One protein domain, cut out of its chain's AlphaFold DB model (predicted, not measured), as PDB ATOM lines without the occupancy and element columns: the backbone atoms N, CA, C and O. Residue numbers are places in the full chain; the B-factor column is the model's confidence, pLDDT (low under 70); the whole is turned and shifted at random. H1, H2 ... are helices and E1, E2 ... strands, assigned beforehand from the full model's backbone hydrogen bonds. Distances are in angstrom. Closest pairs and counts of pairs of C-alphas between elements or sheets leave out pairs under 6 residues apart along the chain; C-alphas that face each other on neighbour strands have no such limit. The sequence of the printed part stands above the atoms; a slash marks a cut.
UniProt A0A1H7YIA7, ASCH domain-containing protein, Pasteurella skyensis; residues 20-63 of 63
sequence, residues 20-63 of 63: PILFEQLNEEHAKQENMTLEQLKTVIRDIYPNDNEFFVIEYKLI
ATOM      1  N   PRO A  20     195.935 163.207 188.169       84.88
ATOM      2  CA  PRO A  20     196.836 164.049 187.395       84.88
ATOM      3  C   PRO A  20     196.225 165.447 187.269       84.88
ATOM      4  O   PRO A  20     195.066 165.590 186.876       84.88
ATOM      5  N   ILE A  21     196.995 166.472 187.612       85.44
ATOM      6  CA  ILE A  21     196.632 167.877 187.451       85.44
ATOM      7  C   ILE A  21     197.733 168.587 186.678       85.44
ATOM      8  O   ILE A  21     198.912 168.275 186.817       85.44
ATOM      9  N   LEU A  22     197.368 169.597 185.904       84.62
ATOM     10  CA  LEU A  22     198.365 170.486 185.320       84.62
ATOM     11  C   LEU A  22     198.738 171.601 186.301       84.62
ATOM     12  O   LEU A  22     197.938 171.998 187.147       84.62
ATOM     13  N   PHE A  23     199.928 172.175 186.140       80.75
ATOM     14  CA  PHE A  23     200.362 173.373 186.868       80.75
ATOM     15  C   PHE A  23     199.342 174.518 186.768       80.75
ATOM     16  O   PHE A  23     199.098 175.271 187.710       80.75
ATOM     17  N   GLU A  24     198.703 174.631 185.606       79.25
ATOM     18  CA  GLU A  24     197.661 175.619 185.344       79.25
ATOM     19  C   GLU A  24     196.359 175.321 186.097       79.25
ATOM     20  O   GLU A  24     195.624 176.253 186.412       79.25
ATOM     21  N   GLN A  25     196.106 174.053 186.449       81.25
ATOM     22  CA  GLN A  25     194.950 173.620 187.240       81.25
ATOM     23  C   GLN A  25     195.139 173.798 188.751       81.25
ATOM     24  O   GLN A  25     194.212 173.517 189.510       81.25
ATOM     25  N   LEU A  26     196.301 174.278 189.208       81.94
ATOM     26  CA  LEU A  26     196.464 174.713 190.594       81.94
ATOM     27  C   LEU A  26     195.519 175.893 190.862       81.94
ATOM     28  O   LEU A  26     195.597 176.937 190.209       81.94
ATOM     29  N   ASN A  27     194.657 175.709 191.858       81.75
ATOM     30  CA  ASN A  27     193.643 176.660 192.307       81.75
ATOM     31  C   ASN A  27     193.927 177.154 193.731       81.75
ATOM     32  O   ASN A  27     194.732 176.578 194.466       81.75
ATOM     33  N   GLU A  28     193.211 178.195 194.154       82.62
ATOM     34  CA  GLU A  28     193.327 178.766 195.503       82.62
ATOM     35  C   GLU A  28     193.062 177.756 196.629       82.62
ATOM     36  O   GLU A  28     193.595 177.918 197.722       82.62
ATOM     37  N   GLU A  29     192.282 176.699 196.388       80.88
ATOM     38  CA  GLU A  29     192.070 175.631 197.377       80.88
ATOM     39  C   GLU A  29     193.368 174.895 197.732       80.88
ATOM     40  O   GLU A  29     193.626 174.646 198.910       80.88
ATOM     41  N   HIS A  30     194.226 174.625 196.743       78.19
ATOM     42  CA  HIS A  30     195.546 174.033 196.973       78.19
ATOM     43  C   HIS A  30     196.449 174.991 197.751       78.19
ATOM     44  O   HIS A  30     197.145 174.588 198.678       78.19
ATOM     45  N   ALA A  31     196.378 176.282 197.425       82.19
ATOM     46  CA  ALA A  31     197.138 177.309 198.122       82.19
ATOM     47  C   ALA A  31     196.690 177.454 199.592       82.19
ATOM     48  O   ALA A  31     197.525 177.529 200.494       82.19
ATOM     49  N   LYS A  32     195.376 177.390 199.856       82.50
ATOM     50  CA  LYS A  32     194.812 177.389 201.215       82.50
ATOM     51  C   LYS A  32     195.271 176.195 202.046       82.50
ATOM     52  O   LYS A  32     195.507 176.378 203.238       82.50
ATOM     53  N   GLN A  33     195.399 175.004 201.453       76.44
ATOM     54  CA  GLN A  33     195.909 173.826 202.170       76.44
ATOM     55  C   GLN A  33     197.317 174.067 202.716       76.44
ATOM     56  O   GLN A  33     197.611 173.716 203.857       76.44
ATOM     57  N   GLU A  34     198.151 174.742 201.933       76.62
ATOM     58  CA  GLU A  34     199.520 175.084 202.305       76.62
ATOM     59  C   GLU A  34     199.636 176.433 203.049       76.62
ATOM     60  O   GLU A  34     200.741 176.920 203.285       76.62
ATOM     61  N   ASN A  35     198.512 177.049 203.452       80.50
ATOM     62  CA  ASN A  35     198.466 178.378 204.086       80.50
ATOM     63  C   ASN A  35     199.232 179.465 203.299       80.50
ATOM     64  O   ASN A  35     199.834 180.372 203.876       80.50
ATOM     65  N   MET A  36     199.195 179.395 201.968       83.38
ATOM     66  CA  MET A  36     199.881 180.334 201.082       83.38
ATOM     67  C   MET A  36     198.973 180.835 199.954       83.38
ATOM     68  O   MET A  36     197.839 180.394 199.786       83.38
ATOM     69  N   THR A  37     199.455 181.812 199.186       87.19
ATOM     70  CA  THR A  37     198.769 182.324 197.992       87.19
ATOM     71  C   THR A  37     199.072 181.460 196.772       87.19
ATOM     72  O   THR A  37     200.124 180.824 196.694       87.19
ATOM     73  N   LEU A  38     198.162 181.454 195.790       85.75
ATOM     74  CA  LEU A  38     198.308 180.641 194.578       85.75
ATOM     75  C   LEU A  38     199.612 180.941 193.823       85.75
ATOM     76  O   LEU A  38     200.261 180.029 193.320       85.75
ATOM     77  N   GLU A  39     200.012 182.209 193.776       84.75
ATOM     78  CA  GLU A  39     201.257 182.644 193.138       84.75
ATOM     79  C   GLU A  39     202.501 182.105 193.854       84.75
ATOM     80  O   GLU A  39     203.458 181.699 193.193       84.75
ATOM     81  N   GLN A  40     202.481 182.042 195.190       85.12
ATOM     82  CA  GLN A  40     203.585 181.467 195.960       85.12
ATOM     83  C   GLN A  40     203.662 179.955 195.779       85.12
ATOM     84  O   GLN A  40     204.743 179.451 195.491       85.12
ATOM     85  N   LEU A  41     202.527 179.256 195.844       85.69
ATOM     86  CA  LEU A  41     202.460 177.818 195.576       85.69
ATOM     87  C   LEU A  41     203.042 177.497 194.191       85.69
ATOM     88  O   LEU A  41     203.922 176.650 194.054       85.69
ATOM     89  N   LYS A  42     202.608 178.240 193.165       83.88
ATOM     90  CA  LYS A  42     203.119 178.116 191.794       83.88
ATOM     91  C   LYS A  42     204.615 178.410 191.711       83.88
ATOM     92  O   LYS A  42     205.335 177.670 191.050       83.88
ATOM     93  N   THR A  43     205.094 179.447 192.393       85.75
ATOM     94  CA  THR A  43     206.522 179.798 192.419       85.75
ATOM     95  C   THR A  43     207.361 178.693 193.050       85.75
ATOM     96  O   THR A  43     208.350 178.284 192.454       85.75
ATOM     97  N   VAL A  44     206.950 178.160 194.203       86.25
ATOM     98  CA  VAL A  44     207.654 177.067 194.890       86.25
ATOM     99  C   VAL A  44     207.684 175.814 194.020       86.25
ATOM    100  O   VAL A  44     208.739 175.216 193.827       86.25
ATOM    101  N   ILE A  45     206.547 175.445 193.429       84.44
ATOM    102  CA  ILE A  45     206.475 174.293 192.525       84.44
ATOM    103  C   ILE A  45     207.385 174.500 191.309       84.44
ATOM    104  O   ILE A  45     208.069 173.566 190.902       84.44
ATOM    105  N   ARG A  46     207.441 175.716 190.755       84.06
ATOM    106  CA  ARG A  46     208.289 176.058 189.604       84.06
ATOM    107  C   ARG A  46     209.780 176.090 189.942       84.06
ATOM    108  O   ARG A  46     210.591 175.789 189.073       84.06
ATOM    109  N   ASP A  47     210.129 176.455 191.170       86.62
ATOM    110  CA  ASP A  47     211.506 176.449 191.672       86.62
ATOM    111  C   ASP A  47     212.032 175.012 191.821       86.62
ATOM    112  O   ASP A  47     213.156 174.709 191.424       86.62
ATOM    113  N   ILE A  48     211.177 174.099 192.297       86.75
ATOM    114  CA  ILE A  48     211.508 172.673 192.445       86.75
ATOM    115  C   ILE A  48     211.453 171.949 191.088       86.75
ATOM    116  O   ILE A  48     212.331 171.142 190.778       86.75
ATOM    117  N   TYR A  49     210.444 172.253 190.266       84.19
ATOM    118  CA  TYR A  49     210.176 171.623 188.970       84.19
ATOM    119  C   TYR A  49     210.052 172.674 187.849       84.19
ATOM    120  O   TYR A  49     208.957 173.035 187.408       84.19
ATOM    121  N   PRO A  50     211.185 173.174 187.332       79.44
ATOM    122  CA  PRO A  50     211.203 174.252 186.342       79.44
ATOM    123  C   PRO A  50     210.819 173.823 184.920       79.44
ATOM    124  O   PRO A  50     210.727 174.680 184.043       79.44
ATOM    125  N   ASN A  51     210.606 172.532 184.652       82.44
ATOM    126  CA  ASN A  51     210.226 172.035 183.322       82.44
ATOM    127  C   ASN A  51     208.980 171.141 183.325       82.44
ATOM    128  O   ASN A  51     208.423 170.904 182.255       82.44
ATOM    129  N   ASP A  52     208.507 170.700 184.489       79.25
ATOM    130  CA  ASP A  52     207.319 169.863 184.591       79.25
ATOM    131  C   ASP A  52     206.064 170.726 184.710       79.25
ATOM    132  O   ASP A  52     205.987 171.662 185.508       79.25
ATOM    133  N   ASN A  53     205.074 170.404 183.880       77.06
ATOM    134  CA  ASN A  53     203.743 171.007 183.929       77.06
ATOM    135  C   ASN A  53     202.678 169.999 184.373       77.06
ATOM    136  O   ASN A  53     201.549 170.400 184.646       77.06
ATOM    137  N   GLU A  54     203.027 168.715 184.437       82.81
ATOM    138  CA  GLU A  54     202.151 167.620 184.840       82.81
ATOM    139  C   GLU A  54     202.487 167.226 186.277       82.81
ATOM    140  O   GLU A  54     203.582 166.755 186.578       82.81
ATOM    141  N   PHE A  55     201.535 167.444 187.173       82.69
ATOM    142  CA  PHE A  55     201.631 167.136 188.591       82.69
ATOM    143  C   PHE A  55     200.606 166.068 188.957       82.69
ATOM    144  O   PHE A  55     199.610 165.865 188.270       82.69
ATOM    145  N   PHE A  56     200.825 165.378 190.071       81.81
ATOM    146  CA  PHE A  56     199.884 164.384 190.578       81.81
ATOM    147  C   PHE A  56     199.493 164.761 191.998       81.81
ATOM    148  O   PHE A  56     200.339 164.812 192.891       81.81
ATOM    149  N   VAL A  57     198.206 165.024 192.212       82.00
ATOM    150  CA  VAL A  57     197.656 165.241 193.550       82.00
ATOM    151  C   VAL A  57     197.262 163.887 194.113       82.00
ATOM    152  O   VAL A  57     196.420 163.183 193.550       82.00
ATOM    153  N   ILE A  58     197.897 163.519 195.222       82.88
ATOM    154  CA  ILE A  58     197.608 162.287 195.948       82.88
ATOM    155  C   ILE A  58     196.772 162.658 197.164       82.88
ATOM    156  O   ILE A  58     197.272 163.242 198.125       82.88
ATOM    157  N   GLU A  59     195.497 162.294 197.134       82.00
ATOM    158  CA  GLU A  59     194.639 162.392 198.305       82.00
ATOM    159  C   GLU A  59     194.838 161.146 199.161       82.00
ATOM    160  O   GLU A  59     194.559 160.026 198.728       82.00
ATOM    161  N   TYR A  60     195.301 161.331 200.393       82.38
ATOM    162  CA  TYR A  60     195.487 160.247 201.348       82.38
ATOM    163  C   TYR A  60     194.858 160.585 202.698       82.38
ATOM    164  O   TYR A  60     194.650 161.748 203.046       82.38
ATOM    165  N   LYS A  61     194.538 159.549 203.469       76.75
ATOM    166  CA  LYS A  61     194.066 159.667 204.851       76.75
ATOM    167  C   LYS A  61     194.909 158.790 205.761       76.75
ATOM    168  O   LYS A  61     195.325 157.702 205.367       76.75
ATOM    169  N   LEU A  62     195.157 159.273 206.972       77.12
ATOM    170  CA  LEU A  62     195.764 158.482 208.037       77.12
ATOM    171  C   LEU A  62     194.749 157.432 208.515       77.12
ATOM    172  O   LEU A  62     193.594 157.792 208.754       77.12
ATOM    173  N   ILE A  63     195.170 156.167 208.618       61.06
ATOM    174  CA  ILE A  63     194.371 155.086 209.223       61.06
ATOM    175  C   ILE A  63     194.765 154.916 210.687       61.06
ATOM    176  O   ILE A  63     195.988 154.853 210.949       61.06
TER     177      ILE A  63
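AT A GLANCE: This is residues 20 to 63 of the 63 residues of the protein "ASCH domain-containing protein" of Pasteurella skyensis (UniProt A0A1H7YIA7). The printed part makes a small open frame: two helices, H1 and H2, meet at a corner like an L, and a narrow two-stranded sheet closes the frame, where the short strand E1, residues 20 to 22, pairs with residues 54 to 56 of the long strand E2. Past that short pairing E2 runs on as an arm toward Ile 63. The printed part has 44 residues, with two named helices and two named strands in the order E1, H1, H2, E2; the sheet, in the order E1 - E2, is antiparallel, and the class is mixed, helices and strands. The whole is only just compact, close to loose, with a radius of gyration of the C-alphas of 11.0 A, and its elongated outline spans 34 by 21 by 17 A.

IN THESE COORDINATES: Start at C-alpha 20, at (196.836, 164.049, 187.395), where E1 begins; it takes residues 20 to 22 and is 6.9 A long from first to last C-alpha. Move on to Glu 28 for H1, residues 28 to 33, 8.7 A long. Then find C-alpha 38 at (198.308, 180.641, 194.578), where H2 begins; this longest helix takes residues 38 to 48 and is 15.6 A long. The longest strand, E2, takes residues 54 to 62; it covers 25.7 A and ends at C-alpha 62, at (195.764, 158.482, 208.037).

HOW THE PARTS SIT: Look first at the neighbour strands E1 and E2, which are antiparallel, with 132 degrees between their directions. C-alphas 20 and 56 face each other at 4.4 A, and C-alphas 22 and 54 face each other at 4.8 A. Between them, N 21 and O 55 are within hydrogen-bond range at 2.8 A, as are N 55 and O 21 at 2.8 A. Next, see that H1 and H2 touch only at the corner by their link, with the closest C-alphas, those of Ala 31 and Leu 38, 5.0 A apart. They run the same way at a steep tilt of 70.0 degrees, only just short of about perpendicular. E1 and H2 are apart, and so are H1 and E2. In H1 and H2 every O i to N i+4 pair is within hydrogen-bond range.

THE WHOLE: The two C-alphas farthest apart are those of Asn 51 and Ile 63, at 34.8 A, while the first and last printed C-alphas, Pro 20 and Ile 63, are 23.7 A apart. The printed part has no cut, and residue 63 is the chain's last residue. The links from E1 to H1, from H1 to H2 and from H2 to E2 are tight. The mean pLDDT of the printed part is 81.9, and one residue, 63, is under 70 in this model.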